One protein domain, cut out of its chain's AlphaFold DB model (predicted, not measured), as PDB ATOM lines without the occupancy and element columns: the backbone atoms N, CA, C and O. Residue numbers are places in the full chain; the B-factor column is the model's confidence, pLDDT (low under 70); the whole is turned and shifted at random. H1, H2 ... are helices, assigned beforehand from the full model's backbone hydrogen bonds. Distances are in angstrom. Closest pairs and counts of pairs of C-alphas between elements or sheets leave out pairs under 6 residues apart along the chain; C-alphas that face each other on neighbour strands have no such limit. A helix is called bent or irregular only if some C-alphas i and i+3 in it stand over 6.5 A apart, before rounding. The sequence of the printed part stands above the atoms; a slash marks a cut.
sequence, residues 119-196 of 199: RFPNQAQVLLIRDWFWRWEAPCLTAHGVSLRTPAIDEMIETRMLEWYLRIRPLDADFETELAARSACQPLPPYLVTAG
ATOM      1  N   ARG A 119      15.715  10.301 -56.922       77.25
ATOM      2  CA  ARG A 119      14.477  10.604 -57.622       77.25
ATOM      3  C   ARG A 119      13.368  10.804 -56.605       77.25
ATOM      4  O   ARG A 119      13.305  10.108 -55.590       77.25
ATOM      5  N   PHE A 120      12.423  11.663 -56.961       75.50
ATOM      6  CA  PHE A 120      11.205  11.808 -56.185       75.50
ATOM      7  C   PHE A 120      10.463  10.458 -56.071       75.50
ATOM      8  O   PHE A 120      10.377   9.696 -57.052       75.50
ATOM      9  N   PRO A 121       9.936  10.120 -54.881       76.25
ATOM     10  CA  PRO A 121       9.091   8.946 -54.702       76.25
ATOM     11  C   PRO A 121       7.782   9.091 -55.493       76.25
ATOM     12  O   PRO A 121       7.212  10.173 -55.616       76.25
ATOM     13  N   ASN A 122       7.261   7.973 -56.002       80.50
ATOM     14  CA  ASN A 122       5.892   7.922 -56.526       80.50
ATOM     15  C   ASN A 122       4.863   7.809 -55.379       80.50
ATOM     16  O   ASN A 122       5.237   7.593 -54.229       80.50
ATOM     17  N   GLN A 123       3.562   7.889 -55.684       78.06
ATOM     18  CA  GLN A 123       2.490   7.829 -54.672       78.06
ATOM     19  C   GLN A 123       2.569   6.605 -53.744       78.06
ATOM     20  O   GLN A 123       2.432   6.748 -52.534       78.06
ATOM     21  N   ALA A 124       2.829   5.410 -54.283       82.12
ATOM     22  CA  ALA A 124       2.947   4.205 -53.463       82.12
ATOM     23  C   ALA A 124       4.154   4.283 -52.514       82.12
ATOM     24  O   ALA A 124       4.071   3.890 -51.355       82.12
ATOM     25  N   GLN A 125       5.265   4.842 -52.988       81.94
ATOM     26  CA  GLN A 125       6.474   5.040 -52.192       81.94
ATOM     27  C   GLN A 125       6.271   6.092 -51.103       81.94
ATOM     28  O   GLN A 125       6.753   5.894 -49.996       81.94
ATOM     29  N   VAL A 126       5.491   7.144 -51.363       77.38
ATOM     30  CA  VAL A 126       5.096   8.118 -50.332       77.38
ATOM     31  C   VAL A 126       4.360   7.429 -49.184       77.38
ATOM     32  O   VAL A 126       4.667   7.673 -48.022       77.38
ATOM     33  N   LEU A 127       3.413   6.539 -49.494       78.44
ATOM     34  CA  LEU A 127       2.668   5.799 -48.473       78.44
ATOM     35  C   LEU A 127       3.580   4.877 -47.651       78.44
ATOM     36  O   LEU A 127       3.418   4.798 -46.436       78.44
ATOM     37  N   LEU A 128       4.566   4.234 -48.287       81.56
ATOM     38  CA  LEU A 128       5.569   3.419 -47.590       81.56
ATOM     39  C   LEU A 128       6.450   4.257 -46.657       81.56
ATOM     40  O   LEU A 128       6.705   3.847 -45.528       81.56
ATOM     41  N   ILE A 129       6.886   5.436 -47.111       78.88
ATOM     42  CA  ILE A 129       7.649   6.388 -46.292       78.88
ATOM     43  C   ILE A 129       6.819   6.824 -45.082       78.88
ATOM     44  O   ILE A 129       7.325   6.826 -43.965       78.88
ATOM     45  N   ARG A 130       5.534   7.143 -45.284       78.06
ATOM     46  CA  ARG A 130       4.628   7.563 -44.206       78.06
ATOM     47  C   ARG A 130       4.400   6.456 -43.173       78.06
ATOM     48  O   ARG A 130       4.519   6.728 -41.982       78.06
ATOM     49  N   ASP A 131       4.096   5.224 -43.596       81.12
ATOM     50  CA  ASP A 131       3.941   4.092 -42.661       81.12
ATOM     51  C   ASP A 131       5.236   3.841 -41.881       81.12
ATOM     52  O   ASP A 131       5.196   3.655 -40.664       81.12
ATOM     53  N   TRP A 132       6.388   3.910 -42.553       82.88
ATOM     54  CA  TRP A 132       7.681   3.780 -41.891       82.88
ATOM     55  C   TRP A 132       7.914   4.869 -40.843       82.88
ATOM     56  O   TRP A 132       8.237   4.545 -39.699       82.88
ATOM     57  N   PHE A 133       7.719   6.137 -41.213       82.38
ATOM     58  CA  PHE A 133       7.895   7.276 -40.316       82.38
ATOM     59  C   PHE A 133       7.079   7.080 -39.036       82.38
ATOM     60  O   PHE A 133       7.632   7.078 -37.941       82.38
ATOM     61  N   TRP A 134       5.774   6.821 -39.159       81.06
ATOM     62  CA  TRP A 134       4.897   6.688 -37.993       81.06
ATOM     63  C   TRP A 134       5.181   5.452 -37.149       81.06
ATOM     64  O   TRP A 134       5.001   5.484 -35.931       81.06
ATOM     65  N   ARG A 135       5.612   4.356 -37.776       83.56
ATOM     66  CA  ARG A 135       5.879   3.107 -37.065       83.56
ATOM     67  C   ARG A 135       7.224   3.110 -36.344       83.56
ATOM     68  O   ARG A 135       7.319   2.493 -35.286       83.56
ATOM     69  N   TRP A 136       8.236   3.777 -36.898       83.69
ATOM     70  CA  TRP A 136       9.628   3.633 -36.454       83.69
ATOM     71  C   TRP A 136      10.277   4.950 -36.054       83.69
ATOM     72  O   TRP A 136      10.808   5.074 -34.950       83.69
ATOM     73  N   GLU A 137      10.220   5.945 -36.932       82.62
ATOM     74  CA  GLU A 137      10.958   7.193 -36.767       82.62
ATOM     75  C   GLU A 137      10.294   8.103 -35.730       82.62
ATOM     76  O   GLU A 137      10.945   8.545 -34.788       82.62
ATOM     77  N   ALA A 138       8.979   8.302 -35.822       81.62
ATOM     78  CA  ALA A 138       8.217   9.161 -34.924       81.62
ATOM     79  C   ALA A 138       8.316   8.747 -33.439       81.62
ATOM     80  O   ALA A 138       8.585   9.617 -32.603       81.62
ATOM     81  N   PRO A 139       8.173   7.455 -33.065       85.44
ATOM     82  CA  PRO A 139       8.389   7.021 -31.686       85.44
ATOM     83  C   PRO A 139       9.813   7.280 -31.188       85.44
ATOM     84  O   PRO A 139       9.988   7.649 -30.028       85.44
ATOM     85  N   CYS A 140      10.817   7.104 -32.053       86.38
ATOM     86  CA  CYS A 140      12.209   7.390 -31.718       86.38
ATOM     87  C   CYS A 140      12.413   8.889 -31.469       86.38
ATOM     88  O   CYS A 140      12.898   9.278 -30.412       86.38
ATOM     89  N   LEU A 141      11.954   9.738 -32.390       84.19
ATOM     90  CA  LEU A 141      12.065  11.194 -32.276       84.19
ATOM     91  C   LEU A 141      11.381  11.722 -31.010       84.19
ATOM     92  O   LEU A 141      11.971  12.499 -30.265       84.19
ATOM     93  N   THR A 142      10.184  11.215 -30.712       85.38
ATOM     94  CA  THR A 142       9.448  11.559 -29.486       85.38
ATOM     95  C   THR A 142      10.218  11.135 -28.231       85.38
ATOM     96  O   THR A 142      10.265  11.878 -27.253       85.38
ATOM     97  N   ALA A 143      10.866   9.964 -28.244       88.19
ATOM     98  CA  ALA A 143      11.711   9.516 -27.134       88.19
ATOM     99  C   ALA A 143      12.967  10.389 -26.941       88.19
ATOM    100  O   ALA A 143      13.509  10.437 -25.839       88.19
ATOM    101  N   HIS A 144      13.387  11.108 -27.986       86.75
ATOM    102  CA  HIS A 144      14.468  12.093 -27.961       86.75
ATOM    103  C   HIS A 144      13.987  13.541 -27.747       86.75
ATOM    104  O   HIS A 144      14.761  14.473 -27.941       86.75
ATOM    105  N   GLY A 145      12.739  13.742 -27.311       82.88
ATOM    106  CA  GLY A 145      12.223  15.061 -26.928       82.88
ATOM    107  C   GLY A 145      11.720  15.915 -28.089       82.88
ATOM    108  O   GLY A 145      11.426  17.088 -27.893       82.88
ATOM    109  N   VAL A 146      11.582  15.342 -29.284       82.25
ATOM    110  CA  VAL A 146      11.030  16.048 -30.441       82.25
ATOM    111  C   VAL A 146       9.510  15.885 -30.465       82.25
ATOM    112  O   VAL A 146       8.994  14.779 -30.641       82.25
ATOM    113  N   SER A 147       8.783  16.991 -30.303       78.94
ATOM    114  CA  SER A 147       7.320  17.001 -30.361       78.94
ATOM    115  C   SER A 147       6.828  16.927 -31.806       78.94
ATOM    116  O   SER A 147       7.217  17.732 -32.652       78.94
ATOM    117  N   LEU A 148       5.958  15.959 -32.098       75.12
ATOM    118  CA  LEU A 148       5.437  15.713 -33.442       75.12
ATOM    119  C   LEU A 148       3.951  16.042 -33.519       75.12
ATOM    120  O   LEU A 148       3.146  15.548 -32.729       75.12
ATOM    121  N   ARG A 149       3.561  16.808 -34.540       73.56
ATOM    122  CA  ARG A 149       2.153  16.944 -34.914       73.56
ATOM    123  C   ARG A 149       1.734  15.743 -35.756       73.56
ATOM    124  O   ARG A 149       2.326  15.488 -36.802       73.56
ATOM    125  N   THR A 150       0.661  15.067 -35.358       68.69
ATOM    126  CA  THR A 150       0.000  14.084 -36.224       68.69
ATOM    127  C   THR A 150      -0.776  14.820 -37.330       68.69
ATOM    128  O   THR A 150      -1.699  15.571 -37.010       68.69
ATOM    129  N   PRO A 151      -0.419  14.652 -38.613       64.56
ATOM    130  CA  PRO A 151      -1.105  15.273 -39.736       64.56
ATOM    131  C   PRO A 151      -2.487  14.657 -39.948       64.56
ATOM    132  O   PRO A 151      -2.725  13.486 -39.635       64.56
ATOM    133  N   ALA A 152      -3.394  15.442 -40.522       67.81
ATOM    134  CA  ALA A 152      -4.687  14.940 -40.966       67.81
ATOM    135  C   ALA A 152      -4.539  14.036 -42.213       67.81
ATOM    136  O   ALA A 152      -3.521  14.058 -42.908       67.81
ATOM    137  N   ILE A 153      -5.534  13.178 -42.472       65.62
ATOM    138  CA  ILE A 153      -5.472  12.151 -43.535       65.62
ATOM    139  C   ILE A 153      -5.327  12.763 -44.933       65.62
ATOM    140  O   ILE A 153      -4.627  12.212 -45.777       65.62
ATOM    141  N   ASP A 154      -5.982  13.888 -45.176       67.38
ATOM    142  CA  ASP A 154      -5.904  14.669 -46.409       67.38
ATOM    143  C   ASP A 154      -4.493  15.216 -46.654       67.38
ATOM    144  O   ASP A 154      -3.938  15.015 -47.735       67.38
ATOM    145  N   GLU A 155      -3.857  15.784 -45.627       63.16
ATOM    146  CA  GLU A 155      -2.450  16.181 -45.699       63.16
ATOM    147  C   GLU A 155      -1.572  14.947 -46.024       63.16
ATOM    148  O   GLU A 155      -0.683  14.986 -46.884       63.16
ATOM    149  N   MET A 156      -1.874  13.802 -45.394       58.94
ATOM    150  CA  MET A 156      -1.203  12.515 -45.612       58.94
ATOM    151  C   MET A 156      -1.451  11.883 -46.992       58.94
ATOM    152  O   MET A 156      -1.049  10.735 -47.200       58.94
ATOM    153  N   ILE A 157      -2.059  12.570 -47.957       60.66
ATOM    154  CA  ILE A 157      -2.214  12.089 -49.341       60.66
ATOM    155  C   ILE A 157      -1.477  12.997 -50.331       60.66
ATOM    156  O   ILE A 157      -1.019  12.523 -51.373       60.66
ATOM    157  N   GLU A 158      -1.232  14.261 -49.992       61.38
ATOM    158  CA  GLU A 158      -0.565  15.196 -50.895       61.38
ATOM    159  C   GLU A 158       0.926  14.858 -51.078       61.38
ATOM    160  O   GLU A 158       1.691  14.754 -50.118       61.38
ATOM    161  N   THR A 159       1.349  14.656 -52.331       51.00
ATOM    162  CA  THR A 159       2.737  14.334 -52.725       51.00
ATOM    163  C   THR A 159       3.684  15.524 -52.616       51.00
ATOM    164  O   THR A 159       4.875  15.332 -52.392       51.00
ATOM    165  N   ARG A 160       3.162  16.749 -52.749       52.22
ATOM    166  CA  ARG A 160       3.948  17.998 -52.706       52.22
ATOM    167  C   ARG A 160       4.508  18.305 -51.315       52.22
ATOM    168  O   ARG A 160       5.352  19.172 -51.174       52.22
ATOM    169  N   MET A 161       4.037  17.584 -50.302       47.53
ATOM    170  CA  MET A 161       4.392  17.797 -48.905       47.53
ATOM    171  C   MET A 161       5.489  16.850 -48.410       47.53
ATOM    172  O   MET A 161       5.818  16.879 -47.233       47.53
ATOM    173  N   LEU A 162       6.086  16.001 -49.252       49.88
ATOM    174  CA  LEU A 162       7.204  15.141 -48.826       49.88
ATOM    175  C   LEU A 162       8.399  15.942 -48.298       49.88
ATOM    176  O   LEU A 162       8.953  15.575 -47.269       49.88
ATOM    177  N   GLU A 163       8.706  17.076 -48.928       44.44
ATOM    178  CA  GLU A 163       9.699  18.051 -48.448       44.44
ATOM    179  C   GLU A 163       9.297  18.684 -47.093       44.44
ATOM    180  O   GLU A 163      10.127  19.245 -46.386       44.44
ATOM    181  N   TRP A 164       8.019  18.576 -46.709       38.44
ATOM    182  CA  TRP A 164       7.409  19.212 -45.537       38.44
ATOM    183  C   TRP A 164       7.098  18.217 -44.411       38.44
ATOM    184  O   TRP A 164       6.872  18.632 -43.283       38.44
ATOM    185  N   TYR A 165       7.096  16.909 -44.678       40.59
ATOM    186  CA  TYR A 165       6.786  15.886 -43.673       40.59
ATOM    187  C   TYR A 165       7.957  15.559 -42.748       40.59
ATOM    188  O   TYR A 165       7.732  15.077 -41.641       40.59
ATOM    189  N   LEU A 166       9.182  15.868 -43.179       45.84
ATOM    190  CA  LEU A 166      10.370  15.844 -42.324       45.84
ATOM    191  C   LEU A 166      10.694  17.207 -41.715       45.84
ATOM    192  O   LEU A 166      11.466  17.257 -40.761       45.84
ATOM    193  N   ARG A 167       9.978  18.271 -42.122       44.00
ATOM    194  CA  ARG A 167       9.649  19.353 -41.192       44.00
ATOM    195  C   ARG A 167       8.631  18.809 -40.201       44.00
ATOM    196  O   ARG A 167       7.451  19.159 -40.167       44.00
ATOM    197  N   ILE A 168       9.146  17.981 -39.311       47.72
ATOM    198  CA  ILE A 168       8.886  18.213 -37.912       47.72
ATOM    199  C   ILE A 168       9.122  19.713 -37.744       47.72
ATOM    200  O   ILE A 168      10.254  20.158 -37.734       47.72
ATOM    201  N   ARG A 169       8.071  20.531 -37.799       49.59
ATOM    202  CA  ARG A 169       8.126  21.781 -37.065       49.59
ATOM    203  C   ARG A 169       7.967  21.287 -35.650       49.59
ATOM    204  O   ARG A 169       6.818  20.991 -35.293       49.59
ATOM    205  N   PRO A 170       9.056  21.024 -34.905       51.22
ATOM    206  CA  PRO A 170       8.838  20.743 -33.514       51.22
ATOM    207  C   PRO A 170       8.072  21.946 -32.988       51.22
ATOM    208  O   PRO A 170       8.305  23.093 -33.380       51.22
ATOM    209  N   LEU A 171       7.062  21.671 -32.182       52.59
ATOM    210  CA  LEU A 171       6.267  22.751 -31.619       52.59
ATOM    211  C   LEU A 171       7.144  23.652 -30.722       52.59
ATOM    212  O   LEU A 171       6.745  24.772 -30.421       52.59
ATOM    213  N   ASP A 172       8.313  23.144 -30.309       62.31
ATOM    214  CA  ASP A 172       9.111  23.642 -29.196       62.31
ATOM    215  C   ASP A 172      10.612  23.255 -29.183       62.31
ATOM    216  O   ASP A 172      11.326  23.737 -28.304       62.31
ATOM    217  N   ALA A 173      11.122  22.406 -30.086       63.53
ATOM    218  CA  ALA A 173      12.522  21.950 -30.040       63.53
ATOM    219  C   ALA A 173      13.450  22.854 -30.865       63.53
ATOM    220  O   ALA A 173      13.118  23.241 -31.981       63.53
ATOM    221  N   ASP A 174      14.630  23.165 -30.325       82.38
ATOM    222  CA  ASP A 174      15.678  23.842 -31.088       82.38
ATOM    223  C   ASP A 174      16.342  22.897 -32.107       82.38
ATOM    224  O   ASP A 174      16.281  21.666 -31.999       82.38
ATOM    225  N   PHE A 175      17.020  23.482 -33.096       84.75
ATOM    226  CA  PHE A 175      17.704  22.737 -34.154       84.75
ATOM    227  C   PHE A 175      18.728  21.722 -33.630       84.75
ATOM    228  O   PHE A 175      18.884  20.653 -34.215       84.75
ATOM    229  N   GLU A 176      19.442  22.025 -32.545       87.12
ATOM    230  CA  GLU A 176      20.451  21.109 -32.003       87.12
ATOM    231  C   GLU A 176      19.796  19.867 -31.392       87.12
ATOM    232  O   GLU A 176      20.292  18.749 -31.555       87.12
ATOM    233  N   THR A 177      18.641  20.048 -30.754       85.75
ATOM    234  CA  THR A 177      17.795  18.975 -30.236       85.75
ATOM    235  C   THR A 177      17.229  18.135 -31.376       85.75
ATOM    236  O   THR A 177      17.346  16.905 -31.343       85.75
ATOM    237  N   GLU A 178      16.683  18.768 -32.420       84.31
ATOM    238  CA  GLU A 178      16.235  18.056 -33.620       84.31
ATOM    239  C   GLU A 178      17.380  17.254 -34.239       84.31
ATOM    240  O   GLU A 178      17.218  16.076 -34.552       84.31
ATOM    241  N   LEU A 179      18.551  17.870 -34.407       86.69
ATOM    242  CA  LEU A 179      19.693  17.243 -35.052       86.69
ATOM    243  C   LEU A 179      20.209  16.061 -34.239       86.69
ATOM    244  O   LEU A 179      20.517  15.019 -34.818       86.69
ATOM    245  N   ALA A 180      20.282  16.185 -32.913       86.94
ATOM    246  CA  ALA A 180      20.654  15.081 -32.036       86.94
ATOM    247  C   ALA A 180      19.655  13.919 -32.150       86.94
ATOM    248  O   ALA A 180      20.063  12.768 -32.324       86.94
ATOM    249  N   ALA A 181      18.352  14.213 -32.132       86.00
ATOM    250  CA  ALA A 181      17.296  13.215 -32.270       86.00
ATOM    251  C   ALA A 181      17.324  12.531 -33.646       86.00
ATOM    252  O   ALA A 181      17.357  11.304 -33.738       86.00
ATOM    253  N   ARG A 182      17.384  13.304 -34.736       84.88
ATOM    254  CA  ARG A 182      17.491  12.792 -36.114       84.88
ATOM    255  C   ARG A 182      18.782  12.009 -36.333       84.88
ATOM    256  O   ARG A 182      18.780  11.032 -37.081       84.88
ATOM    257  N   SER A 183      19.865  12.393 -35.657       84.12
ATOM    258  CA  SER A 183      21.134  11.664 -35.683       84.12
ATOM    259  C   SER A 183      21.041  10.298 -34.998       84.12
ATOM    260  O   SER A 183      21.687   9.355 -35.453       84.12
ATOM    261  N   ALA A 184      20.222  10.183 -33.948       84.25
ATOM    262  CA  ALA A 184      19.995   8.947 -33.201       84.25
ATOM    263  C   ALA A 184      18.938   8.021 -33.834       84.25
ATOM    264  O   ALA A 184      18.989   6.805 -33.649       84.25
ATOM    265  N   CYS A 185      17.993   8.577 -34.594       82.81
ATOM    266  CA  CYS A 185      16.906   7.825 -35.217       82.81
ATOM    267  C   CYS A 185      17.251   7.337 -36.628       82.81
ATOM    268  O   CYS A 185      18.010   7.969 -37.369       82.81
ATOM    269  N   GLN A 186      16.679   6.189 -37.014       72.94
ATOM    270  CA  GLN A 186      16.842   5.676 -38.373       72.94
ATOM    271  C   GLN A 186      16.303   6.660 -39.406       72.94
ATOM    272  O   GLN A 186      15.222   7.211 -39.194       72.94
ATOM    273  N   PRO A 187      17.005   6.827 -40.537       73.56
ATOM    274  CA  PRO A 187      16.485   7.588 -41.661       73.56
ATOM    275  C   PRO A 187      15.388   6.793 -42.400       73.56
ATOM    276  O   PRO A 187      14.832   5.808 -41.896       73.56
ATOM    277  N   LEU A 188      15.110   7.209 -43.641       72.62
ATOM    278  CA  LEU A 188      14.309   6.459 -44.607       72.62
ATOM    279  C   LEU A 188      14.645   4.956 -44.611       72.62
ATOM    280  O   LEU A 188      15.814   4.585 -44.460       72.62
ATOM    281  N   PRO A 189      13.653   4.086 -44.884       72.50
ATOM    282  CA  PRO A 189      13.893   2.657 -44.968       72.50
ATOM    283  C   PRO A 189      15.052   2.335 -45.930       72.50
ATOM    284  O   PRO A 189      15.035   2.819 -47.069       72.50
ATOM    285  N   PRO A 190      16.011   1.463 -45.556       74.06
ATOM    286  CA  PRO A 190      17.192   1.175 -46.379       74.06
ATOM    287  C   PRO A 190      16.874   0.726 -47.812       74.06
ATOM    288  O   PRO A 190      17.622   1.017 -48.747       74.06
ATOM    289  N   TYR A 191      15.743   0.042 -48.014       76.94
ATOM    290  CA  TYR A 191      15.302  -0.403 -49.337       76.94
ATOM    291  C   TYR A 191      14.861   0.757 -50.247       76.94
ATOM    292  O   TYR A 191      15.008   0.658 -51.463       76.94
ATOM    293  N   LEU A 192      14.351   1.860 -49.683       76.44
ATOM    294  CA  LEU A 192      14.038   3.070 -50.444       76.44
ATOM    295  C   LEU A 192      15.315   3.833 -50.787       76.44
ATOM    296  O   LEU A 192      15.506   4.193 -51.946       76.44
ATOM    297  N   VAL A 193      16.227   3.967 -49.821       75.25
ATOM    298  CA  VAL A 193      17.544   4.592 -50.033       75.25
ATOM    299  C   VAL A 193      18.310   3.878 -51.153       75.25
ATOM    300  O   VAL A 193      18.809   4.513 -52.078       75.25
ATOM    301  N   THR A 194      18.319   2.541 -51.145       76.62
ATOM    302  CA  THR A 194      18.967   1.724 -52.191       76.62
ATOM    303  C   THR A 194      18.330   1.919 -53.572       76.62
ATOM    304  O   THR A 194      19.004   1.806 -54.592       76.62
ATOM    305  N   ALA A 195      17.035   2.236 -53.628       76.44
ATOM    306  CA  ALA A 195      16.317   2.508 -54.871       76.44
ATOM    307  C   ALA A 195      16.510   3.950 -55.389       76.44
ATOM    308  O   ALA A 195      15.803   4.355 -56.319       76.44
ATOM    309  N   GLY A 196      17.424   4.720 -54.784       72.56
ATOM    310  CA  GLY A 196      17.645   6.134 -55.093       72.56
ATOM    311  C   GLY A 196      16.435   6.990 -54.739       72.56
ATOM    312  O   GLY A 196      16.129   7.947 -55.443       72.56
TER     313      GLY A 196
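AT A GLANCE: This is residues 119 to 196 of the 199 residues of an uncharacterized protein of Leifsonia sp. BK543 (UniProt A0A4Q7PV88). One long helix, H1, runs along the longest axis, and the rest of the chain loops back and forth beside it: residues 144 to 158 return from its last residues toward its first, short H2 lies beside that beginning, H3 makes a corner with H1 near its last residues, and little H4 lies back toward its beginning. The printed part has 78 residues with four named helices, H1 to H4 in chain order, and no named strand; the class is all helix. It is compact, with a radius of gyration of the C-alphas of 12.5 A and spans of 31 by 28 by 19 A.

HOW THE PARTS SIT: H1, residues 123 to 143, has a kink of 38 degrees near residue 133 and is only just irregular, C-alphas 135 and 138 being 6.8 A apart. H2, residues 159 to 165, is irregular, with C-alphas 160 and 163 7.2 A apart. It only just touches H1, at residues 123 to 126 alone, with 3 pairs of C-alphas within 8 A; the closest C-alphas, of Gln 123 and Thr 159, are 6.8 A apart. They run the same way at a shallow tilt of 14 degrees. H3, residues 175 to 184, and H1 only just touch, only at their ends, with 3 pairs within 8 A; H1 uses residues 140 to 141 alone. Their closest C-alphas, of Leu 141 and Ala 181, are 5.6 A apart, and their lines are about perpendicular at 76 degrees. H4, residues 190 to 194, touches no helix; it is only just apart from H1, at 8.0 A. Every O i to N i+4 pair is within hydrogen-bond range in H3 and H4, against 14 of 17 in H1 and 1 of 3 in H2, where 3 of 4 O i to N i+3 pairs are within range.

IN THESE COORDINATES: H1 is 29.1 A long, from C-alpha 123 at (2.490, 7.829, -54.672) to C-alpha 143 at (11.711, 9.516, -27.134). H2 measures 10.0 A, H3 14.0 A and H4 6.1 A, ending at C-alpha 194 at (18.967, 1.724, -52.191).

THE WHOLE: The farthest C-alphas, of Asp 172 and Ala 195, are 34.0 A apart. The printed part has no cut. The link H1 to H2 is long, 15 residues. Residues 150 to 173 have pLDDT under 70.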